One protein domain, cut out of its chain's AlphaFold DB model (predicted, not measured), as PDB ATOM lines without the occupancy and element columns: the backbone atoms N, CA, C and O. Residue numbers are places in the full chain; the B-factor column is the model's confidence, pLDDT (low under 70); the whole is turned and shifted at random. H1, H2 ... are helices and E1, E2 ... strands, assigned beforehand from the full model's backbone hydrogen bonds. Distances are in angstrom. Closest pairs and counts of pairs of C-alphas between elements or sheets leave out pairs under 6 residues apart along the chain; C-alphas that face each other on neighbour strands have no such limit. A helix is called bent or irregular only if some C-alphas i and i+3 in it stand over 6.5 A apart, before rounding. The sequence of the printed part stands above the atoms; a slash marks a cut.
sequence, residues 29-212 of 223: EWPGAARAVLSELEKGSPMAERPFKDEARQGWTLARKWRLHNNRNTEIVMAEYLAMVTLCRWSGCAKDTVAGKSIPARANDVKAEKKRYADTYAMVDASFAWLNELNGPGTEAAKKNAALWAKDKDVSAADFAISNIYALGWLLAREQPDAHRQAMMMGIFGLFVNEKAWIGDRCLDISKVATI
ATOM      1  N   GLU A  29     137.631 144.049 132.611       84.31
ATOM      2  CA  GLU A  29     138.167 144.082 131.258       84.31
ATOM      3  C   GLU A  29     138.765 142.753 130.753       84.31
ATOM      4  O   GLU A  29     138.776 142.485 129.547       84.31
ATOM      5  N   TRP A  30     139.266 141.901 131.653       88.69
ATOM      6  CA  TRP A  30     140.097 140.752 131.295       88.69
ATOM      7  C   TRP A  30     139.324 139.689 130.513       88.69
ATOM      8  O   TRP A  30     139.854 139.189 129.519       88.69
ATOM      9  N   PRO A  31     138.062 139.354 130.856       89.25
ATOM     10  CA  PRO A  31     137.271 138.439 130.042       89.25
ATOM     11  C   PRO A  31     137.081 138.920 128.598       89.25
ATOM     12  O   PRO A  31     137.060 138.098 127.682       89.25
ATOM     13  N   GLY A  32     136.935 140.233 128.382       86.06
ATOM     14  CA  GLY A  32     136.827 140.826 127.046       86.06
ATOM     15  C   GLY A  32     138.136 140.703 126.268       86.06
ATOM     16  O   GLY A  32     138.142 140.186 125.153       86.06
ATOM     17  N   ALA A  33     139.246 141.083 126.903       84.38
ATOM     18  CA  ALA A  33     140.598 140.928 126.372       84.38
ATOM     19  C   ALA A  33     140.919 139.477 125.974       84.38
ATOM     20  O   ALA A  33     141.343 139.220 124.847       84.38
ATOM     21  N   ALA A  34     140.656 138.514 126.862       88.88
ATOM     22  CA  ALA A  34     140.907 137.102 126.593       88.88
ATOM     23  C   ALA A  34     140.094 136.586 125.404       88.88
ATOM     24  O   ALA A  34     140.630 135.861 124.568       88.88
ATOM     25  N   ARG A  35     138.819 136.983 125.293       88.38
ATOM     26  CA  ARG A  35     137.993 136.641 124.126       88.38
ATOM     27  C   ARG A  35     138.570 137.230 122.846       88.38
ATOM     28  O   ARG A  35     138.673 136.497 121.875       88.38
ATOM     29  N   ALA A  36     138.982 138.498 122.852       86.00
ATOM     30  CA  ALA A  36     139.552 139.142 121.670       86.00
ATOM     31  C   ALA A  36     140.823 138.426 121.179       86.00
ATOM     32  O   ALA A  36     140.919 138.080 120.003       86.00
ATOM     33  N   VAL A  37     141.759 138.129 122.088       87.56
ATOM     34  CA  VAL A  37     142.994 137.396 121.761       87.56
ATOM     35  C   VAL A  37     142.686 135.992 121.237       87.56
ATOM     36  O   VAL A  37     143.221 135.582 120.208       87.56
ATOM     37  N   LEU A  38     141.806 135.253 121.917       88.75
ATOM     38  CA  LEU A  38     141.473 133.878 121.539       88.75
ATOM     39  C   LEU A  38     140.697 133.799 120.224       88.75
ATOM     40  O   LEU A  38     140.964 132.907 119.425       88.75
ATOM     41  N   SER A  39     139.788 134.739 119.960       86.75
ATOM     42  CA  SER A  39     139.079 134.819 118.682       86.75
ATOM     43  C   SER A  39     140.039 135.002 117.508       86.75
ATOM     44  O   SER A  39     139.867 134.338 116.485       86.75
ATOM     45  N   GLU A  40     141.076 135.831 117.655       85.88
ATOM     46  CA  GLU A  40     142.105 135.958 116.618       85.88
ATOM     47  C   GLU A  40     142.972 134.701 116.518       85.88
ATOM     48  O   GLU A  40     143.174 134.186 115.417       85.88
ATOM     49  N   LEU A  41     143.426 134.138 117.643       87.19
ATOM     50  CA  LEU A  41     144.207 132.894 117.653       87.19
ATOM     51  C   LEU A  41     143.486 131.748 116.936       87.19
ATOM     52  O   LEU A  41     144.111 130.982 116.202       87.19
ATOM     53  N   GLU A  42     142.174 131.654 117.105       87.75
ATOM     54  CA  GLU A  42     141.367 130.539 116.615       87.75
ATOM     55  C   GLU A  42     140.764 130.770 115.239       87.75
ATOM     56  O   GLU A  42     140.195 129.835 114.671       87.75
ATOM     57  N   LYS A  43     140.873 131.982 114.694       86.19
ATOM     58  CA  LYS A  43     140.328 132.343 113.388       86.19
ATOM     59  C   LYS A  43     140.718 131.318 112.318       86.19
ATOM     60  O   LYS A  43     141.890 130.998 112.145       86.19
ATOM     61  N   GLY A  44     139.712 130.809 111.608       84.25
ATOM     62  CA  GLY A  44     139.882 129.773 110.583       84.25
ATOM     63  C   GLY A  44     140.039 128.342 111.116       84.25
ATOM     64  O   GLY A  44     140.276 127.435 110.326       84.25
ATOM     65  N   SER A  45     139.897 128.115 112.425       84.31
ATOM     66  CA  SER A  45     139.886 126.777 113.031       84.31
ATOM     67  C   SER A  45     138.476 126.359 113.475       84.31
ATOM     68  O   SER A  45     137.656 127.227 113.782       84.31
ATOM     69  N   PRO A  46     138.204 125.049 113.649       86.81
ATOM     70  CA  PRO A  46     136.952 124.578 114.252       86.81
ATOM     71  C   PRO A  46     136.689 125.141 115.659       86.81
ATOM     72  O   PRO A  46     135.550 125.198 116.111       86.81
ATOM     73  N   MET A  47     137.736 125.572 116.375       86.69
ATOM     74  CA  MET A  47     137.586 126.178 117.700       86.69
ATOM     75  C   MET A  47     136.912 127.556 117.632       86.69
ATOM     76  O   MET A  47     136.183 127.904 118.561       86.69
ATOM     77  N   ALA A  48     137.078 128.309 116.535       87.38
ATOM     78  CA  ALA A  48     136.439 129.620 116.368       87.38
ATOM     79  C   ALA A  48     134.910 129.533 116.289       87.38
ATOM     80  O   ALA A  48     134.221 130.461 116.705       87.38
ATOM     81  N   GLU A  49     134.372 128.414 115.802       86.75
ATOM     82  CA  GLU A  49     132.925 128.176 115.734       86.75
ATOM     83  C   GLU A  49     132.334 127.817 117.104       86.75
ATOM     84  O   GLU A  49     131.123 127.908 117.320       86.75
ATOM     85  N   ARG A  50     133.179 127.414 118.061       88.50
ATOM     86  CA  ARG A  50     132.740 127.007 119.390       88.50
ATOM     87  C   ARG A  50     132.460 128.235 120.262       88.50
ATOM     88  O   ARG A  50     133.396 128.983 120.576       88.50
ATOM     89  N   PRO A  51     131.228 128.387 120.791       86.88
ATOM     90  CA  PRO A  51     130.917 129.465 121.716       86.88
ATOM     91  C   PRO A  51     131.845 129.446 122.930       86.88
ATOM     92  O   PRO A  51     132.151 128.382 123.488       86.88
ATOM     93  N   PHE A  52     132.273 130.634 123.357       87.19
ATOM     94  CA  PHE A  52     132.856 130.805 124.682       87.19
ATOM     95  C   PHE A  52     131.799 130.446 125.732       87.19
ATOM     96  O   PHE A  52     130.657 130.898 125.672       87.19
ATOM     97  N   LYS A  53     132.197 129.609 126.678       87.00
ATOM     98  CA  LYS A  53     131.447 129.229 127.868       87.00
ATOM     99  C   LYS A  53     132.082 129.952 129.065       87.00
ATOM    100  O   LYS A  53     132.335 131.156 129.034       87.00
ATOM    101  N   ASP A  54     132.360 129.200 130.124       88.50
ATOM    102  CA  ASP A  54     132.922 129.685 131.378       88.50
ATOM    103  C   ASP A  54     134.458 129.734 131.400       88.50
ATOM    104  O   ASP A  54     135.032 129.882 132.480       88.50
ATOM    105  N   GLU A  55     135.154 129.611 130.264       90.00
ATOM    106  CA  GLU A  55     136.624 129.535 130.231       90.00
ATOM    107  C   GLU A  55     137.277 130.743 130.902       90.00
ATOM    108  O   GLU A  55     138.248 130.572 131.628       90.00
ATOM    109  N   ALA A  56     136.711 131.944 130.746       89.12
ATOM    110  CA  ALA A  56     137.201 133.154 131.409       89.12
ATOM    111  C   ALA A  56     137.182 133.030 132.946       89.12
ATOM    112  O   ALA A  56     138.131 133.415 133.627       89.12
ATOM    113  N   ARG A  57     136.110 132.461 133.507       90.06
ATOM    114  CA  ARG A  57     135.940 132.276 134.957       90.06
ATOM    115  C   ARG A  57     136.746 131.086 135.480       90.06
ATOM    116  O   ARG A  57     137.348 131.151 136.555       90.06
ATOM    117  N   GLN A  58     136.750 129.990 134.729       89.62
ATOM    118  CA  GLN A  58     137.498 128.784 135.074       89.62
ATOM    119  C   GLN A  58     139.006 129.033 134.984       89.62
ATOM    120  O   GLN A  58     139.730 128.664 135.904       89.62
ATOM    121  N   GLY A  59     139.457 129.752 133.956       91.12
ATOM    122  CA  GLY A  59     140.843 130.176 133.775       91.12
ATOM    123  C   GLY A  59     141.327 131.065 134.915       91.12
ATOM    124  O   GLY A  59     142.408 130.828 135.441       91.12
ATOM    125  N   TRP A  60     140.500 132.000 135.402       90.88
ATOM    126  CA  TRP A  60     140.817 132.764 136.619       90.88
ATOM    127  C   TRP A  60     141.016 131.863 137.838       90.88
ATOM    128  O   TRP A  60     142.003 131.978 138.564       90.88
ATOM    129  N   THR A  61     140.087 130.931 138.058       89.88
ATOM    130  CA  THR A  61     140.174 129.987 139.180       89.88
ATOM    131  C   THR A  61     141.444 129.140 139.086       89.88
ATOM    132  O   THR A  61     142.130 128.930 140.090       89.88
ATOM    133  N   LEU A  62     141.782 128.699 137.874       89.75
ATOM    134  CA  LEU A  62     142.980 127.925 137.587       89.75
ATOM    135  C   LEU A  62     144.254 128.751 137.813       89.75
ATOM    136  O   LEU A  62     145.157 128.273 138.497       89.75
ATOM    137  N   ALA A  63     144.299 130.001 137.346       90.50
ATOM    138  CA  ALA A  63     145.416 130.922 137.563       90.50
ATOM    139  C   ALA A  63     145.669 131.172 139.054       90.50
ATOM    140  O   ALA A  63     146.813 131.126 139.505       90.50
ATOM    141  N   ARG A  64     144.613 131.328 139.861       89.06
ATOM    142  CA  ARG A  64     144.755 131.500 141.317       89.06
ATOM    143  C   ARG A  64     145.385 130.277 141.967       89.06
ATOM    144  O   ARG A  64     146.313 130.401 142.763       89.06
ATOM    145  N   LYS A  65     144.899 129.086 141.618       88.88
ATOM    146  CA  LYS A  65     145.455 127.826 142.127       88.88
ATOM    147  C   LYS A  65     146.902 127.638 141.669       88.88
ATOM    148  O   LYS A  65     147.760 127.307 142.484       88.88
ATOM    149  N   TRP A  66     147.191 127.911 140.397       88.94
ATOM    150  CA  TRP A  66     148.544 127.906 139.843       88.94
ATOM    151  C   TRP A  66     149.492 128.806 140.643       88.94
ATOM    152  O   TRP A  66     150.573 128.367 141.046       88.94
ATOM    153  N   ARG A  67     149.060 130.036 140.941       88.50
ATOM    154  CA  ARG A  67     149.834 131.018 141.705       88.50
ATOM    155  C   ARG A  67     150.114 130.560 143.132       88.50
ATOM    156  O   ARG A  67     151.259 130.628 143.585       88.50
ATOM    157  N   LEU A  68     149.106 130.006 143.806       87.62
ATOM    158  CA  LEU A  68     149.250 129.458 145.156       87.62
ATOM    159  C   LEU A  68     150.288 128.328 145.212       87.62
ATOM    160  O   LEU A  68     151.095 128.284 146.139       87.62
ATOM    161  N   HIS A  69     150.323 127.447 144.208       86.44
ATOM    162  CA  HIS A  69     151.267 126.325 144.179       86.44
ATOM    163  C   HIS A  69     152.689 126.704 143.729       86.44
ATOM    164  O   HIS A  69     153.654 126.046 144.141       86.44
ATOM    165  N   ASN A  70     152.847 127.757 142.923       79.56
ATOM    166  CA  ASN A  70     154.159 128.175 142.421       79.56
ATOM    167  C   ASN A  70     154.833 129.265 143.259       79.56
ATOM    168  O   ASN A  70     156.035 129.171 143.488       79.56
ATOM    169  N   ASN A  71     154.074 130.256 143.733       75.56
ATOM    170  CA  ASN A  71     154.590 131.457 144.403       75.56
ATOM    171  C   ASN A  71     154.020 131.643 145.824       75.56
ATOM    172  O   ASN A  71     154.560 132.397 146.618       75.56
ATOM    173  N   ARG A  72     152.912 130.973 146.176       80.38
ATOM    174  CA  ARG A  72     152.109 131.310 147.375       80.38
ATOM    175  C   ARG A  72     151.586 132.759 147.371       80.38
ATOM    176  O   ARG A  72     151.189 133.268 148.413       80.38
ATOM    177  N   ASN A  73     151.550 133.396 146.200       78.44
ATOM    178  CA  ASN A  73     150.938 134.703 145.969       78.44
ATOM    179  C   ASN A  73     149.515 134.507 145.401       78.44
ATOM    180  O   ASN A  73     149.177 133.433 144.897       78.44
ATOM    181  N   THR A  74     148.677 135.534 145.489       73.38
ATOM    182  CA  THR A  74     147.328 135.592 144.914       73.38
ATOM    183  C   THR A  74     147.182 136.617 143.796       73.38
ATOM    184  O   THR A  74     146.171 136.581 143.099       73.38
ATOM    185  N   GLU A  75     148.151 137.516 143.624       83.56
ATOM    186  CA  GLU A  75     148.178 138.457 142.507       83.56
ATOM    187  C   GLU A  75     148.507 137.712 141.212       83.56
ATOM    188  O   GLU A  75     149.558 137.071 141.098       83.56
ATOM    189  N   ILE A  76     147.567 137.760 140.273       86.75
ATOM    190  CA  ILE A  76     147.671 137.161 138.944       86.75
ATOM    191  C   ILE A  76     148.069 138.265 137.976       86.75
ATOM    192  O   ILE A  76     147.520 139.361 138.054       86.75
ATOM    193  N   VAL A  77     148.959 137.958 137.036       87.06
ATOM    194  CA  VAL A  77     149.245 138.842 135.894       87.06
ATOM    195  C   VAL A  77     148.443 138.426 134.659       87.06
ATOM    196  O   VAL A  77     148.054 137.263 134.522       87.06
ATOM    197  N   MET A  78     148.215 139.352 133.724       87.56
ATOM    198  CA  MET A  78     147.429 139.087 132.509       87.56
ATOM    199  C   MET A  78     147.947 137.864 131.729       87.56
ATOM    200  O   MET A  78     147.149 137.040 131.289       87.56
ATOM    201  N   ALA A  79     149.268 137.683 131.624       90.06
ATOM    202  CA  ALA A  79     149.872 136.526 130.959       90.06
ATOM    203  C   ALA A  79     149.445 135.181 131.582       90.06
ATOM    204  O   ALA A  79     149.082 134.244 130.870       90.06
ATOM    205  N   GLU A  80     149.431 135.091 132.919       91.00
ATOM    206  CA  GLU A  80     148.953 133.906 133.643       91.00
ATOM    207  C   GLU A  80     147.462 133.679 133.378       91.00
ATOM    208  O   GLU A  80     147.036 132.546 133.151       91.00
ATOM    209  N   TYR A  81     146.662 134.745 133.363       91.88
ATOM    210  CA  TYR A  81     145.241 134.647 133.060       91.88
ATOM    211  C   TYR A  81     144.983 134.132 131.637       91.88
ATOM    212  O   TYR A  81     144.279 133.134 131.475       91.88
ATOM    213  N   LEU A  82     145.594 134.748 130.621       93.19
ATOM    214  CA  LEU A  82     145.446 134.354 129.217       93.19
ATOM    215  C   LEU A  82     145.895 132.909 128.981       93.19
ATOM    216  O   LEU A  82     145.169 132.141 128.345       93.19
ATOM    217  N   ALA A  83     147.030 132.503 129.557       92.50
ATOM    218  CA  ALA A  83     147.519 131.131 129.473       92.50
ATOM    219  C   ALA A  83     146.500 130.126 130.033       92.50
ATOM    220  O   ALA A  83     146.192 129.115 129.398       92.50
ATOM    221  N   MET A  84     145.920 130.415 131.201       92.44
ATOM    222  CA  MET A  84     144.974 129.508 131.853       92.44
ATOM    223  C   MET A  84     143.610 129.475 131.154       92.44
ATOM    224  O   MET A  84     143.017 128.403 131.044       92.44
ATOM    225  N   VAL A  85     143.123 130.603 130.623       92.88
ATOM    226  CA  VAL A  85     141.909 130.622 129.786       92.88
ATOM    227  C   VAL A  85     142.134 129.831 128.495       92.88
ATOM    228  O   VAL A  85     141.267 129.045 128.111       92.88
ATOM    229  N   THR A  86     143.302 129.970 127.863       91.50
ATOM    230  CA  THR A  86     143.684 129.204 126.663       91.50
ATOM    231  C   THR A  86     143.681 127.705 126.937       91.50
ATOM    232  O   THR A  86     143.060 126.938 126.202       91.50
ATOM    233  N   LEU A  87     144.282 127.281 128.051       90.00
ATOM    234  CA  LEU A  87     144.258 125.884 128.485       90.00
ATOM    235  C   LEU A  87     142.831 125.377 128.704       90.00
ATOM    236  O   LEU A  87     142.469 124.323 128.180       90.00
ATOM    237  N   CYS A  88     141.990 126.150 129.396       89.88
ATOM    238  CA  CYS A  88     140.576 125.811 129.552       89.88
ATOM    239  C   CYS A  88     139.863 125.660 128.211       89.88
ATOM    240  O   CYS A  88     139.008 124.785 128.062       89.88
ATOM    241  N   ARG A  89     140.206 126.507 127.241       89.12
ATOM    242  CA  ARG A  89     139.593 126.501 125.918       89.12
ATOM    243  C   ARG A  89     140.003 125.284 125.091       89.12
ATOM    244  O   ARG A  89     139.166 124.772 124.348       89.12
ATOM    245  N   TRP A  90     141.227 124.796 125.265       83.50
ATOM    246  CA  TRP A  90     141.774 123.652 124.533       83.50
ATOM    247  C   TRP A  90     141.466 122.293 125.145       83.50
ATOM    248  O   TRP A  90     141.016 121.398 124.434       83.50
ATOM    249  N   SER A  91     141.713 122.113 126.443       78.31
ATOM    250  CA  SER A  91     141.573 120.807 127.104       78.31
ATOM    251  C   SER A  91     140.290 120.670 127.919       78.31
ATOM    252  O   SER A  91     140.016 119.600 128.459       78.31
ATOM    253  N   GLY A  92     139.513 121.750 128.045       76.62
ATOM    254  CA  GLY A  92     138.465 121.855 129.052       76.62
ATOM    255  C   GLY A  92     139.047 122.090 130.448       76.62
ATOM    256  O   GLY A  92     140.169 121.691 130.756       76.62
ATOM    257  N   CYS A  93     138.266 122.739 131.314       71.31
ATOM    258  CA  CYS A  93     138.655 123.056 132.693       71.31
ATOM    259  C   CYS A  93     137.783 122.361 133.745       71.31
ATOM    260  O   CYS A  93     137.482 122.898 134.813       71.31
ATOM    261  N   ALA A  94     137.403 121.112 133.474       61.06
ATOM    262  CA  ALA A  94     136.864 120.253 134.514       61.06
ATOM    263  C   ALA A  94     138.015 119.767 135.420       61.06
ATOM    264  O   ALA A  94     138.828 118.948 135.005       61.06
ATOM    265  N   LYS A  95     138.026 120.224 136.682       60.81
ATOM    266  CA  LYS A  95     138.788 119.654 137.816       60.81
ATOM    267  C   LYS A  95     140.306 119.903 137.839       60.81
ATOM    268  O   LYS A  95     141.076 118.959 137.748       60.81
ATOM    269  N   ASP A  96     140.736 121.141 138.085       73.94
ATOM    270  CA  ASP A  96     142.057 121.434 138.684       73.94
ATOM    271  C   ASP A  96     143.265 120.753 138.023       73.94
ATOM    272  O   ASP A  96     144.225 120.346 138.690       73.94
ATOM    273  N   THR A  97     143.211 120.630 136.699       84.19
ATOM    274  CA  THR A  97     144.275 120.031 135.905       84.19
ATOM    275  C   THR A  97     144.772 120.982 134.828       84.19
ATOM    276  O   THR A  97     144.044 121.841 134.337       84.19
ATOM    277  N   VAL A  98     146.042 120.814 134.471       85.31
ATOM    278  CA  VAL A  98     146.710 121.457 133.343       85.31
ATOM    279  C   VAL A  98     147.213 120.348 132.430       85.31
ATOM    280  O   VAL A  98     148.133 119.602 132.794       85.31
ATOM    281  N   ALA A  99     146.575 120.222 131.262       81.31
ATOM    282  CA  ALA A  99     146.835 119.163 130.287       81.31
ATOM    283  C   ALA A  99     146.860 117.766 130.946       81.31
ATOM    284  O   ALA A  99     147.862 117.055 130.902       81.31
ATOM    285  N   GLY A 100     145.781 117.414 131.655       82.81
ATOM    286  CA  GLY A 100     145.590 116.094 132.272       82.81
ATOM    287  C   GLY A 100     146.354 115.831 133.579       82.81
ATOM    288  O   GLY A 100     146.054 114.850 134.256       82.81
ATOM    289  N   LYS A 101     147.290 116.699 133.990       89.06
ATOM    290  CA  LYS A 101     147.993 116.600 135.287       89.06
ATOM    291  C   LYS A 101     147.396 117.556 136.311       89.06
ATOM    292  O   LYS A 101     146.988 118.653 135.947       89.06
ATOM    293  N   SER A 102     147.396 117.193 137.594       90.12
ATOM    294  CA  SER A 102     146.974 118.116 138.659       90.12
ATOM    295  C   SER A 102     147.870 119.361 138.712       90.12
ATOM    296  O   SER A 102     149.059 119.297 138.390       90.12
ATOM    297  N   ILE A 103     147.320 120.498 139.147       89.69
ATOM    298  CA  ILE A 103     148.087 121.752 139.280       89.69
ATOM    299  C   ILE A 103     149.358 121.579 140.132       89.69
ATOM    300  O   ILE A 103     150.411 122.033 139.682       89.69
ATOM    301  N   PRO A 104     149.333 120.912 141.308       90.88
ATOM    302  CA  PRO A 104     150.549 120.704 142.093       90.88
ATOM    303  C   PRO A 104     151.604 119.880 141.351       90.88
ATOM    304  O   PRO A 104     152.787 120.209 141.412       90.88
ATOM    305  N   ALA A 105     151.188 118.833 140.628       92.88
ATOM    306  CA  ALA A 105     152.106 118.020 139.837       92.88
ATOM    307  C   ALA A 105     152.751 118.857 138.726       92.88
ATOM    308  O   ALA A 105     153.971 118.878 138.601       92.88
ATOM    309  N   ARG A 106     151.952 119.640 137.991       92.56
ATOM    310  CA  ARG A 106     152.466 120.498 136.918       92.56
ATOM    311  C   ARG A 106     153.376 121.619 137.441       92.56
ATOM    312  O   ARG A 106     154.373 121.946 136.804       92.56
ATOM    313  N   ALA A 107     153.073 122.182 138.609       92.44
ATOM    314  CA  ALA A 107     153.942 123.148 139.283       92.44
ATOM    315  C   ALA A 107     155.294 122.524 139.677       92.44
ATOM    316  O   ALA A 107     156.336 123.166 139.562       92.44
ATOM    317  N   ASN A 108     155.295 121.263 140.121       94.12
ATOM    318  CA  ASN A 108     156.530 120.540 140.413       94.12
ATOM    319  C   ASN A 108     157.342 120.258 139.142       94.12
ATOM    320  O   ASN A 108     158.556 120.446 139.184       94.12
ATOM    321  N   ASP A 109     156.694 119.904 138.027       95.25
ATOM    322  CA  ASP A 109     157.360 119.737 136.726       95.25
ATOM    323  C   ASP A 109     158.065 121.038 136.296       95.25
ATOM    324  O   ASP A 109     159.244 121.013 135.953       95.25
ATOM    325  N   VAL A 110     157.394 122.197 136.400       94.88
ATOM    326  CA  VAL A 110     158.008 123.508 136.095       94.88
ATOM    327  C   VAL A 110     159.195 123.810 137.010       94.88
ATOM    328  O   VAL A 110     160.249 124.234 136.539       94.88
ATOM    329  N   LYS A 111     159.067 123.569 138.321       93.69
ATOM    330  CA  LYS A 111     160.178 123.771 139.268       93.69
ATOM    331  C   LYS A 111     161.358 122.851 138.964       93.69
ATOM    332  O   LYS A 111     162.501 123.285 139.086       93.69
ATOM    333  N   ALA A 112     161.092 121.596 138.611       95.25
ATOM    334  CA  ALA A 112     162.121 120.640 138.226       95.25
ATOM    335  C   ALA A 112     162.818 121.079 136.935       95.25
ATOM    336  O   ALA A 112     164.043 121.052 136.879       95.25
ATOM    337  N   GLU A 113     162.059 121.561 135.951       95.25
ATOM    338  CA  GLU A 113     162.617 122.058 134.697       95.25
ATOM    339  C   GLU A 113     163.531 123.262 134.922       95.25
ATOM    340  O   GLU A 113     164.678 123.242 134.485       95.25
ATOM    341  N   LYS A 114     163.082 124.264 135.688       93.75
ATOM    342  CA  LYS A 114     163.895 125.448 136.013       93.75
ATOM    343  C   LYS A 114     165.209 125.080 136.710       93.75
ATOM    344  O   LYS A 114     166.232 125.691 136.434       93.75
ATOM    345  N   LYS A 115     165.208 124.048 137.563       95.38
ATOM    346  CA  LYS A 115     166.411 123.556 138.265       95.38
ATOM    347  C   LYS A 115     167.448 122.887 137.359       95.38
ATOM    348  O   LYS A 115     168.565 122.661 137.816       95.38
ATOM    349  N   ARG A 116     167.103 122.531 136.117       95.88
ATOM    350  CA  ARG A 116     168.059 121.955 135.153       95.88
ATOM    351  C   ARG A 116     169.015 123.001 134.579       95.88
ATOM    352  O   ARG A 116     169.994 122.627 133.941       95.88
ATOM    353  N   TYR A 117     168.732 124.281 134.801       96.19
ATOM    354  CA  TYR A 117     169.483 125.410 134.274       96.19
ATOM    355  C   TYR A 117     170.113 126.199 135.420       96.19
ATOM    356  O   TYR A 117     169.629 126.159 136.551       96.19
ATOM    357  N   ALA A 118     171.210 126.901 135.124       93.81
ATOM    358  CA  ALA A 118     171.913 127.713 136.117       93.81
ATOM    359  C   ALA A 118     171.003 128.807 136.702       93.81
ATOM    360  O   ALA A 118     171.017 129.055 137.906       93.81
ATOM    361  N   ASP A 119     170.175 129.410 135.848       93.50
ATOM    362  CA  ASP A 119     169.166 130.397 136.201       93.50
ATOM    363  C   ASP A 119     168.044 130.434 135.141       93.50
ATOM    364  O   ASP A 119     168.005 129.641 134.193       93.50
ATOM    365  N   THR A 120     167.100 131.359 135.317       93.00
ATOM    366  CA  THR A 120     165.976 131.540 134.396       93.00
ATOM    367  C   THR A 120     166.407 132.039 133.012       93.00
ATOM    368  O   THR A 120     165.787 131.648 132.025       93.00
ATOM    369  N   TYR A 121     167.460 132.854 132.910       94.06
ATOM    370  CA  TYR A 121     167.958 133.349 131.622       94.06
ATOM    371  C   TYR A 121     168.524 132.194 130.798       94.06
ATOM    372  O   TYR A 121     168.153 132.030 129.639       94.06
ATOM    373  N   ALA A 122     169.321 131.325 131.424       95.25
ATOM    374  CA  ALA A 122     169.857 130.125 130.789       95.25
ATOM    375  C   ALA A 122     168.748 129.163 130.323       95.25
ATOM    376  O   ALA A 122     168.870 128.541 129.268       95.25
ATOM    377  N   MET A 123     167.647 129.052 131.077       95.88
ATOM    378  CA  MET A 123     166.472 128.276 130.660       95.88
ATOM    379  C   MET A 123     165.796 128.887 129.424       95.88
ATOM    380  O   MET A 123     165.462 128.162 128.484       95.88
ATOM    381  N   VAL A 124     165.584 130.206 129.417       94.62
ATOM    382  CA  VAL A 124     164.982 130.914 128.278       94.62
ATOM    383  C   VAL A 124     165.879 130.791 127.040       94.62
ATOM    384  O   VAL A 124     165.389 130.384 125.987       94.62
ATOM    385  N   ASP A 125     167.191 130.987 127.175       94.62
ATOM    386  CA  ASP A 125     168.154 130.806 126.080       94.62
ATOM    387  C   ASP A 125     168.117 129.372 125.519       94.62
ATOM    388  O   ASP A 125     168.045 129.175 124.303       94.62
ATOM    389  N   ALA A 126     168.076 128.358 126.389       95.62
ATOM    390  CA  ALA A 126     167.956 126.963 125.968       95.62
ATOM    391  C   ALA A 126     166.643 126.679 125.221       95.62
ATOM    392  O   ALA A 126     166.621 125.891 124.273       95.62
ATOM    393  N   SER A 127     165.544 127.325 125.614       94.31
ATOM    394  CA  SER A 127     164.264 127.184 124.917       94.31
ATOM    395  C   SER A 127     164.278 127.819 123.522       94.31
ATOM    396  O   SER A 127     163.703 127.252 122.594       94.31
ATOM    397  N   PHE A 128     164.960 128.958 123.347       93.69
ATOM    398  CA  PHE A 128     165.108 129.605 122.044       93.69
ATOM    399  C   PHE A 128     166.014 128.791 121.123       93.69
ATOM    400  O   PHE A 128     165.700 128.633 119.944       93.69
ATOM    401  N   ALA A 129     167.097 128.222 121.662       94.50
ATOM    402  CA  ALA A 129     167.931 127.276 120.930       94.50
ATOM    403  C   ALA A 129     167.100 126.073 120.453       94.50
ATOM    404  O   ALA A 129     167.074 125.784 119.259       94.50
ATOM    405  N   TRP A 130     166.317 125.462 121.349       95.31
ATOM    406  CA  TRP A 130     165.414 124.360 121.000       95.31
ATOM    407  C   TRP A 130     164.396 124.741 119.910       95.31
ATOM    408  O   TRP A 130     164.188 123.976 118.971       95.31
ATOM    409  N   LEU A 131     163.787 125.929 119.988       92.19
ATOM    410  CA  LEU A 131     162.859 126.416 118.959       92.19
ATOM    411  C   LEU A 131     163.530 126.574 117.591       92.19
ATOM    412  O   LEU A 131     162.923 126.245 116.571       92.19
ATOM    413  N   ASN A 132     164.776 127.049 117.565       92.31
ATOM    414  CA  ASN A 132     165.558 127.187 116.337       92.31
ATOM    415  C   ASN A 132     165.934 125.839 115.709       92.31
ATOM    416  O   ASN A 132     166.129 125.755 114.495       92.31
ATOM    417  N   GLU A 133     166.003 124.788 116.521       93.88
ATOM    418  CA  GLU A 133     166.312 123.426 116.091       93.88
ATOM    419  C   GLU A 133     165.083 122.654 115.588       93.88
ATOM    420  O   GLU A 133     165.241 121.591 114.981       93.88
ATOM    421  N   LEU A 134     163.861 123.172 115.775       93.62
ATOM    422  CA  LEU A 134     162.658 122.539 115.234       93.62
ATOM    423  C   LEU A 134     162.684 122.542 113.699       93.62
ATOM    424  O   LEU A 134     162.746 123.589 113.045       93.62
ATOM    425  N   ASN A 135     162.574 121.351 113.113       91.56
ATOM    426  CA  ASN A 135     162.614 121.136 111.669       91.56
ATOM    427  C   ASN A 135     161.367 120.393 111.179       91.56
ATOM    428  O   ASN A 135     160.755 119.622 111.919       91.56
ATOM    429  N   GLY A 136     161.037 120.600 109.905       88.81
ATOM    430  CA  GLY A 136     159.862 120.039 109.245       88.81
ATOM    431  C   GLY A 136     158.879 121.128 108.805       88.81
ATOM    432  O   GLY A 136     159.042 122.287 109.182       88.81
ATOM    433  N   PRO A 137     157.870 120.780 107.993       88.25
ATOM    434  CA  PRO A 137     156.881 121.748 107.533       88.25
ATOM    435  C   PRO A 137     156.136 122.400 108.703       88.25
ATOM    436  O   PRO A 137     155.635 121.704 109.589       88.25
ATOM    437  N   GLY A 138     156.024 123.729 108.692       84.44
ATOM    438  CA  GLY A 138     155.256 124.482 109.681       84.44
ATOM    439  C   GLY A 138     156.016 124.813 110.971       84.44
ATOM    440  O   GLY A 138     155.368 125.202 111.946       84.44
ATOM    441  N   THR A 139     157.348 124.664 111.005       91.12
ATOM    442  CA  THR A 139     158.217 125.096 112.123       91.12
ATOM    443  C   THR A 139     158.891 126.453 111.887       91.12
ATOM    444  O   THR A 139     159.559 126.994 112.765       91.12
ATOM    445  N   GLU A 140     158.685 127.067 110.727       90.44
ATOM    446  CA  GLU A 140     159.271 128.340 110.303       90.44
ATOM    447  C   GLU A 140     158.869 129.482 111.247       90.44
ATOM    448  O   GLU A 140     159.674 130.361 111.555       90.44
ATOM    449  N   ALA A 141     157.641 129.426 111.768       89.25
ATOM    450  CA  ALA A 141     157.141 130.339 112.789       89.25
ATOM    451  C   ALA A 141     157.942 130.255 114.098       89.25
ATOM    452  O   ALA A 141     158.207 131.284 114.715       89.25
ATOM    453  N   ALA A 142     158.387 129.057 114.503       92.12
ATOM    454  CA  ALA A 142     159.182 128.879 115.720       92.12
ATOM    455  C   ALA A 142     160.544 129.573 115.617       92.12
ATOM    456  O   ALA A 142     160.955 130.235 116.567       92.12
ATOM    457  N   LYS A 143     161.202 129.498 114.454       90.56
ATOM    458  CA  LYS A 143     162.484 130.185 114.210       90.56
ATOM    459  C   LYS A 143     162.319 131.705 114.252       90.56
ATOM    460  O   LYS A 143     163.106 132.405 114.884       90.56
ATOM    461  N   LYS A 144     161.249 132.222 113.637       91.69
ATOM    462  CA  LYS A 144     160.910 133.652 113.707       91.69
ATOM    463  C   LYS A 144     160.598 134.097 115.139       91.69
ATOM    464  O   LYS A 144     161.057 135.157 115.548       91.69
ATOM    465  N   ASN A 145     159.872 133.281 115.905       91.81
ATOM    466  CA  ASN A 145     159.602 133.534 117.321       91.81
ATOM    467  C   ASN A 145     160.873 133.565 118.155       91.81
ATOM    468  O   ASN A 145     161.065 134.508 118.907       91.81
ATOM    469  N   ALA A 146     161.759 132.584 117.993       92.00
ATOM    470  CA  ALA A 146     163.023 132.560 118.716       92.00
ATOM    471  C   ALA A 146     163.857 133.820 118.433       92.00
ATOM    472  O   ALA A 146     164.384 134.419 119.364       92.00
ATOM    473  N   ALA A 147     163.921 134.267 117.174       91.00
ATOM    474  CA  ALA A 147     164.608 135.506 116.810       91.00
ATOM    475  C   ALA A 147     163.939 136.761 117.400       91.00
ATOM    476  O   ALA A 147     164.631 137.667 117.857       91.00
ATOM    477  N   LEU A 148     162.604 136.817 117.399       89.25
ATOM    478  CA  LEU A 148     161.837 137.929 117.960       89.25
ATOM    479  C   LEU A 148     161.994 138.007 119.484       89.25
ATOM    480  O   LEU A 148     162.360 139.053 120.009       89.25
ATOM    481  N   TRP A 149     161.760 136.902 120.189       90.75
ATOM    482  CA  TRP A 149     161.800 136.832 121.651       90.75
ATOM    483  C   TRP A 149     163.218 136.951 122.211       90.75
ATOM    484  O   TRP A 149     163.396 137.452 123.317       90.75
ATOM    485  N   ALA A 150     164.247 136.584 121.440       88.94
ATOM    486  CA  ALA A 150     165.633 136.844 121.819       88.94
ATOM    487  C   ALA A 150     165.946 138.344 121.978       88.94
ATOM    488  O   ALA A 150     166.872 138.679 122.715       88.94
ATOM    489  N   LYS A 151     165.179 139.242 121.332       86.38
ATOM    490  CA  LYS A 151     165.319 140.699 121.504       86.38
ATOM    491  C   LYS A 151     164.863 141.174 122.894       86.38
ATOM    492  O   LYS A 151     165.339 142.211 123.337       86.38
ATOM    493  N   ASP A 152     163.972 140.434 123.561       83.19
ATOM    494  CA  ASP A 152     163.345 140.829 124.833       83.19
ATOM    495  C   ASP A 152     163.231 139.660 125.831       83.19
ATOM    496  O   ASP A 152     162.198 139.381 126.444       83.19
ATOM    497  N   LYS A 153     164.325 138.913 125.989       85.75
ATOM    498  CA  LYS A 153     164.347 137.743 126.878       85.75
ATOM    499  C   LYS A 153     164.244 138.101 128.361       85.75
ATOM    500  O   LYS A 153     163.852 137.255 129.169       85.75
ATOM    501  N   ASP A 154     164.590 139.337 128.712       86.75
ATOM    502  CA  ASP A 154     164.637 139.821 130.090       86.75
ATOM    503  C   ASP A 154     163.241 139.855 130.711       86.75
ATOM    504  O   ASP A 154     163.083 139.418 131.850       86.75
ATOM    505  N   VAL A 155     162.211 140.253 129.954       82.25
ATOM    506  CA  VAL A 155     160.813 140.207 130.417       82.25
ATOM    507  C   VAL A 155     160.430 138.793 130.846       82.25
ATOM    508  O   VAL A 155     159.874 138.588 131.930       82.25
ATOM    509  N   SER A 156     160.786 137.790 130.040       85.31
ATOM    510  CA  SER A 156     160.491 136.401 130.378       85.31
ATOM    511  C   SER A 156     161.339 135.860 131.525       85.31
ATOM    512  O   SER A 156     160.869 134.982 132.252       85.31
ATOM    513  N   ALA A 157     162.592 136.289 131.650       87.56
ATOM    514  CA  ALA A 157     163.550 135.686 132.566       87.56
ATOM    515  C   ALA A 157     163.576 136.343 133.956       87.56
ATOM    516  O   ALA A 157     163.757 135.644 134.959       87.56
ATOM    517  N   ALA A 158     163.387 137.661 134.027       86.81
ATOM    518  CA  ALA A 158     163.505 138.440 135.255       86.81
ATOM    519  C   ALA A 158     162.280 138.293 136.167       86.81
ATOM    520  O   ALA A 158     162.424 138.275 137.392       86.81
ATOM    521  N   ASP A 159     161.079 138.153 135.594       88.44
ATOM    522  CA  ASP A 159     159.853 138.025 136.378       88.44
ATOM    523  C   ASP A 159     159.527 136.562 136.730       88.44
ATOM    524  O   ASP A 159     159.536 135.635 135.910       88.44
ATOM    525  N   PHE A 160     159.196 136.331 138.002       84.81
ATOM    526  CA  PHE A 160     158.902 134.993 138.505       84.81
ATOM    527  C   PHE A 160     157.592 134.408 137.946       84.81
ATOM    528  O   PHE A 160     157.514 133.203 137.701       84.81
ATOM    529  N   ALA A 161     156.551 135.225 137.764       85.69
ATOM    530  CA  ALA A 161     155.284 134.813 137.159       85.69
ATOM    531  C   ALA A 161     155.477 134.423 135.699       85.69
ATOM    532  O   ALA A 161     155.120 133.312 135.295       85.69
ATOM    533  N   ILE A 162     156.086 135.336 134.949       90.62
ATOM    534  CA  ILE A 162     156.263 135.218 133.512       90.62
ATOM    535  C   ILE A 162     157.156 134.020 133.199       90.62
ATOM    536  O   ILE A 162     156.759 133.149 132.426       90.62
ATOM    537  N   SER A 163     158.286 133.871 133.895       91.88
ATOM    538  CA  SER A 163     159.176 132.723 133.693       91.88
ATOM    539  C   SER A 163     158.527 131.367 133.973       91.88
ATOM    540  O   SER A 163     158.868 130.378 133.326       91.88
ATOM    541  N   ASN A 164     157.590 131.283 134.922       93.38
ATOM    542  CA  ASN A 164     156.870 130.038 135.198       93.38
ATOM    543  C   ASN A 164     155.850 129.710 134.101       93.38
ATOM    544  O   ASN A 164     155.687 128.537 133.767       93.38
ATOM    545  N   ILE A 165     155.170 130.718 133.544       93.06
ATOM    546  CA  ILE A 165     154.268 130.531 132.398       93.06
ATOM    547  C   ILE A 165     155.051 130.145 131.152       93.06
ATOM    548  O   ILE A 165     154.659 129.214 130.452       93.06
ATOM    549  N   TYR A 166     156.185 130.794 130.922       93.94
ATOM    550  CA  TYR A 166     157.066 130.468 129.816       93.94
ATOM    551  C   TYR A 166     157.595 129.025 129.920       93.94
ATOM    552  O   TYR A 166     157.473 128.242 128.979       93.94
ATOM    553  N   ALA A 167     158.076 128.619 131.103       95.50
ATOM    554  CA  ALA A 167     158.496 127.242 131.368       95.50
ATOM    555  C   ALA A 167     157.350 126.228 131.198       95.50
ATOM    556  O   ALA A 167     157.557 125.145 130.647       95.50
ATOM    557  N   LEU A 168     156.137 126.573 131.648       94.75
ATOM    558  CA  LEU A 168     154.950 125.744 131.442       94.75
ATOM    559  C   LEU A 168     154.668 125.554 129.949       94.75
ATOM    560  O   LEU A 168     154.503 124.417 129.510       94.75
ATOM    561  N   GLY A 169     154.656 126.642 129.178       94.88
ATOM    562  CA  GLY A 169     154.483 126.606 127.729       94.88
ATOM    563  C   GLY A 169     155.518 125.713 127.054       94.88
ATOM    564  O   GLY A 169     155.157 124.847 126.263       94.88
ATOM    565  N   TRP A 170     156.787 125.834 127.447       96.06
ATOM    566  CA  TRP A 170     157.867 125.023 126.888       96.06
ATOM    567  C   TRP A 170     157.749 123.528 127.217       96.06
ATOM    568  O   TRP A 170     158.032 122.674 126.372       96.06
ATOM    569  N   LEU A 171     157.310 123.182 128.430       96.19
ATOM    570  CA  LEU A 171     157.019 121.793 128.797       96.19
ATOM    571  C   LEU A 171     155.853 121.234 127.977       96.19
ATOM    572  O   LEU A 171     155.984 120.172 127.375       96.19
ATOM    573  N   LEU A 172     154.736 121.962 127.916       95.12
ATOM    574  CA  LEU A 172     153.550 121.538 127.166       95.12
ATOM    575  C   LEU A 172     153.819 121.439 125.664       95.12
ATOM    576  O   LEU A 172     153.258 120.567 124.997       95.12
ATOM    577  N   ALA A 173     154.686 122.309 125.145       95.38
ATOM    578  CA  ALA A 173     155.152 122.258 123.774       95.38
ATOM    579  C   ALA A 173     155.882 120.949 123.514       95.38
ATOM    580  O   ALA A 173     155.462 120.217 122.633       95.38
ATOM    581  N   ARG A 174     156.886 120.587 124.320       95.56
ATOM    582  CA  ARG A 174     157.629 119.323 124.152       95.56
ATOM    583  C   ARG A 174     156.788 118.058 124.359       95.56
ATOM    584  O   ARG A 174     157.181 117.001 123.883       95.56
ATOM    585  N   GLU A 175     155.640 118.158 125.029       94.81
ATOM    586  CA  GLU A 175     154.662 117.064 125.142       94.81
ATOM    587  C   GLU A 175     153.812 116.878 123.862       94.81
ATOM    588  O   GLU A 175     153.065 115.904 123.762       94.81
ATOM    589  N   GLN A 176     153.903 117.778 122.873       94.12
ATOM    590  CA  GLN A 176     153.186 117.642 121.601       94.12
ATOM    591  C   GLN A 176     153.815 116.576 120.684       94.12
ATOM    592  O   GLN A 176     155.040 116.426 120.656       94.12
ATOM    593  N   PRO A 177     152.991 115.866 119.886       93.62
ATOM    594  CA  PRO A 177     153.426 114.673 119.155       93.62
ATOM    595  C   PRO A 177     154.324 114.956 117.943       93.62
ATOM    596  O   PRO A 177     154.986 114.041 117.463       93.62
ATOM    597  N   ASP A 178     154.346 116.188 117.433       93.94
ATOM    598  CA  ASP A 178     155.091 116.556 116.229       93.94
ATOM    599  C   ASP A 178     155.627 117.993 116.302       93.94
ATOM    600  O   ASP A 178     155.109 118.827 117.049       93.94
ATOM    601  N   ALA A 179     156.671 118.286 115.520       93.88
ATOM    602  CA  ALA A 179     157.384 119.564 115.566       93.88
ATOM    603  C   ALA A 179     156.492 120.769 115.223       93.88
ATOM    604  O   ALA A 179     156.669 121.848 115.791       93.88
ATOM    605  N   HIS A 180     155.503 120.592 114.343       91.75
ATOM    606  CA  HIS A 180     154.557 121.652 114.011       91.75
ATOM    607  C   HIS A 180     153.670 121.991 115.217       91.75
ATOM    608  O   HIS A 180     153.553 123.156 115.599       91.75
ATOM    609  N   ARG A 181     153.104 120.987 115.897       91.94
ATOM    610  CA  ARG A 181     152.330 121.203 117.129       91.94
ATOM    611  C   ARG A 181     153.188 121.723 118.278       91.94
ATOM    612  O   ARG A 181     152.709 122.561 119.039       91.94
ATOM    613  N   GLN A 182     154.439 121.275 118.389       94.69
ATOM    614  CA  GLN A 182     155.412 121.812 119.349       94.69
ATOM    615  C   GLN A 182     155.613 123.320 119.128       94.69
ATOM    616  O   GLN A 182     155.466 124.104 120.068       94.69
ATOM    617  N   ALA A 183     155.862 123.730 117.879       93.56
ATOM    618  CA  ALA A 183     156.010 125.130 117.486       93.56
ATOM    619  C   ALA A 183     154.746 125.953 117.785       93.56
ATOM    620  O   ALA A 183     154.839 127.026 118.378       93.56
ATOM    621  N   MET A 184     153.566 125.435 117.430       91.38
ATOM    622  CA  MET A 184     152.281 126.103 117.664       91.38
ATOM    623  C   MET A 184     151.988 126.301 119.156       91.38
ATOM    624  O   MET A 184     151.638 127.401 119.577       91.38
ATOM    625  N   MET A 185     152.161 125.253 119.966       92.94
ATOM    626  CA  MET A 185     151.951 125.305 121.416       92.94
ATOM    627  C   MET A 185     152.885 126.326 122.071       92.94
ATOM    628  O   MET A 185     152.426 127.174 122.837       92.94
ATOM    629  N   MET A 186     154.179 126.297 121.730       93.00
ATOM    630  CA  MET A 186     155.132 127.259 122.281       93.00
ATOM    631  C   MET A 186     154.851 128.684 121.797       93.00
ATOM    632  O   MET A 186     154.895 129.611 122.599       93.00
ATOM    633  N   GLY A 187     154.506 128.855 120.517       93.12
ATOM    634  CA  GLY A 187     154.091 130.132 119.935       93.12
ATOM    635  C   GLY A 187     153.005 130.814 120.761       93.12
ATOM    636  O   GLY A 187     153.116 131.994 121.083       93.12
ATOM    637  N   ILE A 188     151.977 130.059 121.151       92.44
ATOM    638  CA  ILE A 188     150.806 130.596 121.854       92.44
ATOM    639  C   ILE A 188     151.136 131.005 123.288       92.44
ATOM    640  O   ILE A 188     150.733 132.078 123.723       92.44
ATOM    641  N   PHE A 189     151.910 130.205 124.018       92.38
ATOM    642  CA  PHE A 189     152.355 130.606 125.356       92.38
ATOM    643  C   PHE A 189     153.361 131.760 125.310       92.38
ATOM    644  O   PHE A 189     153.283 132.671 126.134       92.38
ATOM    645  N   GLY A 190     154.271 131.748 124.336       91.44
ATOM    646  CA  GLY A 190     155.233 132.822 124.128       91.44
ATOM    647  C   GLY A 190     154.573 134.149 123.748       91.44
ATOM    648  O   GLY A 190     155.060 135.184 124.191       91.44
ATOM    649  N   LEU A 191     153.435 134.130 123.038       92.12
ATOM    650  CA  LEU A 191     152.613 135.318 122.765       92.12
ATOM    651  C   LEU A 191     152.158 136.010 124.054       92.12
ATOM    652  O   LEU A 191     152.190 137.231 124.134       92.12
ATOM    653  N   PHE A 192     151.732 135.252 125.067       91.44
ATOM    654  CA  PHE A 192     151.263 135.833 126.332       91.44
ATOM    655  C   PHE A 192     152.393 136.421 127.176       91.44
ATOM    656  O   PHE A 192     152.130 137.238 128.050       91.44
ATOM    657  N   VAL A 193     153.626 135.981 126.932       91.19
ATOM    658  CA  VAL A 193     154.823 136.388 127.672       91.19
ATOM    659  C   VAL A 193     155.522 137.572 127.008       91.19
ATOM    660  O   VAL A 193     155.880 138.519 127.693       91.19
ATOM    661  N   ASN A 194     155.700 137.515 125.688       88.75
ATOM    662  CA  ASN A 194     156.455 138.503 124.911       88.75
ATOM    663  C   ASN A 194     155.542 139.461 124.140       88.75
ATOM    664  O   ASN A 194     156.008 140.199 123.277       88.75
ATOM    665  N   GLU A 195     154.229 139.360 124.357       88.06
ATOM    666  CA  GLU A 195     153.172 140.150 123.716       88.06
ATOM    667  C   GLU A 195     153.100 140.035 122.186       88.06
ATOM    668  O   GLU A 195     152.161 140.541 121.578       88.06
ATOM    669  N   LYS A 196     154.043 139.337 121.545       88.75
ATOM    670  CA  LYS A 196     154.118 139.137 120.100       88.75
ATOM    671  C   LYS A 196     154.559 137.723 119.766       88.75
ATOM    672  O   LYS A 196     155.472 137.193 120.396       88.75
ATOM    673  N   ALA A 197     153.941 137.109 118.762       89.31
ATOM    674  CA  ALA A 197     154.358 135.808 118.249       89.31
ATOM    675  C   ALA A 197     153.817 135.527 116.843       89.31
ATOM    676  O   ALA A 197     152.701 135.898 116.487       89.31
ATOM    677  N   TRP A 198     154.585 134.761 116.082       88.94
ATOM    678  CA  TRP A 198     154.178 134.045 114.886       88.94
ATOM    679  C   TRP A 198     153.455 132.748 115.258       88.94
ATOM    680  O   TRP A 198     154.040 131.849 115.867       88.94
ATOM    681  N   ILE A 199     152.187 132.638 114.861       85.12
ATOM    682  CA  ILE A 199     151.333 131.459 115.027       85.12
ATOM    683  C   ILE A 199     150.910 130.982 113.636       85.12
ATOM    684  O   ILE A 199     150.013 131.555 113.009       85.12
ATOM    685  N   GLY A 200     151.574 129.935 113.143       81.06
ATOM    686  CA  GLY A 200     151.485 129.550 111.735       81.06
ATOM    687  C   GLY A 200     152.102 130.629 110.841       81.06
ATOM    688  O   GLY A 200     153.229 131.062 111.064       81.06
ATOM    689  N   ASP A 201     151.364 131.086 109.837       79.25
ATOM    690  CA  ASP A 201     151.760 132.166 108.925       79.25
ATOM    691  C   ASP A 201     151.406 133.575 109.437       79.25
ATOM    692  O   ASP A 201     151.803 134.572 108.833       79.25
ATOM    693  N   ARG A 202     150.695 133.677 110.564       83.06
ATOM    694  CA  ARG A 202     150.213 134.948 111.122       83.06
ATOM    695  C   ARG A 202     151.147 135.457 112.205       83.06
ATOM    696  O   ARG A 202     151.512 134.701 113.099       83.06
ATOM    697  N   CYS A 203     151.460 136.746 112.178       87.50
ATOM    698  CA  CYS A 203     151.991 137.443 113.346       87.50
ATOM    699  C   CYS A 203     150.828 138.018 114.163       87.50
ATOM    700  O   CYS A 203     149.923 138.637 113.604       87.50
ATOM    701  N   LEU A 204     150.858 137.816 115.476       87.00
ATOM    702  CA  LEU A 204     149.923 138.412 116.422       87.00
ATOM    703  C   LEU A 204     150.687 139.312 117.390       87.00
ATOM    704  O   LEU A 204     151.670 138.866 117.978       87.00
ATOM    705  N   ASP A 205     150.199 140.541 117.567       86.94
ATOM    706  CA  ASP A 205     150.678 141.514 118.550       86.94
ATOM    707  C   ASP A 205     149.529 141.864 119.508       86.94
ATOM    708  O   ASP A 205     148.491 142.415 119.120       86.94
ATOM    709  N   ILE A 206     149.712 141.497 120.773       84.56
ATOM    710  CA  ILE A 206     148.770 141.710 121.866       84.56
ATOM    711  C   ILE A 206     149.273 142.747 122.878       84.56
ATOM    712  O   ILE A 206     148.663 142.877 123.934       84.56
ATOM    713  N   SER A 207     150.317 143.522 122.577       80.00
ATOM    714  CA  SER A 207     150.854 144.548 123.497       80.00
ATOM    715  C   SER A 207     149.791 145.547 123.976       80.00
ATOM    716  O   SER A 207     149.765 145.968 125.128       80.00
ATOM    717  N   LYS A 208     148.800 145.852 123.130       72.31
ATOM    718  CA  LYS A 208     147.660 146.725 123.479       72.31
ATOM    719  C   LYS A 208     146.650 146.085 124.434       72.31
ATOM    720  O   LYS A 208     145.856 146.783 125.065       72.31
ATOM    721  N   VAL A 209     146.672 144.760 124.565       70.62
ATOM    722  CA  VAL A 209     145.856 144.033 125.544       70.62
ATOM    723  C   VAL A 209     146.373 144.283 126.961       70.62
ATOM    724  O   VAL A 209     145.562 144.332 127.885       70.62
ATOM    725  N   ALA A 210     147.676 144.530 127.135       54.69
ATOM    726  CA  ALA A 210     148.266 144.879 128.427       54.69
ATOM    727  C   ALA A 210     147.782 146.244 128.957       54.69
ATOM    728  O   ALA A 210     147.699 146.435 130.168       54.69
ATOM    729  N   THR A 211     147.397 147.168 128.067       54.28
ATOM    730  CA  THR A 211     146.905 148.515 128.421       54.28
ATOM    731  C   THR A 211     145.382 148.634 128.499       54.28
ATOM    732  O   THR A 211     144.882 149.675 128.906       54.28
ATOM    733  N   ILE A 212     144.661 147.561 128.151       56.25
ATOM    734  CA  ILE A 212     143.214 147.376 128.325       56.25
ATOM    735  C   ILE A 212     142.311 148.307 127.470       56.25
ATOM    736  O   ILE A 212     142.047 149.459 127.786       56.25
TER     737      ILE A 212
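AT A GLANCE: This is residues 29 to 212 of the 223 residues of an uncharacterized protein of Enhydrobacter sp. CC-CFT640 (UniProt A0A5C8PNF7). A helical hairpin, H7 and H8, makes the middle of a rounded body, with the hairpin H5 and H6 packed on one side through H6 and H3 on the other; these five form a bundle, helices side by side. H1 and H2 pack on H3, H4 crosses H7, and the small strand hairpin E1 and E2 covers part of H8 and H6. The 184 printed residues hold nine named helices and two strands, H1 to H8, then E1, E2 and H9; the sheet E1 - E2 is antiparallel and the class is mostly helix. The whole is compact, with a radius of gyration of the C-alphas of 15.1 A and spans of 38 by 37 by 33 A.

IN THESE COORDINATES: Find C-alpha 30 at (140.097, 140.752, 131.295), where H1, residues 30 to 42, begins. Next come H2, residues 55 to 70, 21.4 A long, H3, 78 to 91, and H4, 103 to 114. H5 is 120 to 133 and H6 140 to 158, 27.2 A long; H6 is irregular, C-alphas 151 and 154 being 8.7 A apart, with a kink of 81 degrees near residue 152. H7, 160 to 174, is 21.3 A long and H8, 179 to 194, 21.1 A. E1, 196 to 199, E2, 202 to 205, and H9, 207 to 210, follow; H9 ends at C-alpha 210, (148.266, 144.879, 128.427).

HOW THE PARTS SIT: Start at the hubs H3 and H7, which touch with residues 79 to 83 and 161 to 165 alone, C-alphas 80 and 165 closest at 6.4 A. H7 and H8, a hairpin, touch at a shallow tilt of 10 degrees, opposite ways, C-alphas 173 and 182 closest at 4.5 A. H6 touches H8, C-alphas 142 and 183 closest at 5.2 A, and forms a hairpin with H5, C-alphas 132 and 143 closest at 4.8 A. H4 touches H7 about perpendicular at 87 degrees, C-alphas 110 and 168 closest at 6.0 A. H3 touches H2, C-alphas 59 and 85 closest at 4.2 A, and H1, C-alphas 34 and 82 closest at 5.9 A. In the hairpin E1 and E2, N 197 and O 204 are 3.0 A apart, within hydrogen-bond range. H8 and H9 are near each other. Every O i to N i+4 pair is within range in H1, H2, H3, H4, H5 and H7, against 10 of 15 in H6 and 11 of 12 in H8; H9 is too short for one.

THE WHOLE: The C-alphas farthest apart, of Glu 49 and Ala 118, are 44.0 A apart. The printed part has no cut; the links H1 to H2 and H3 to H4 are long. Look for pLDDT under 70 at residues 94 to 95 and 210 to 212.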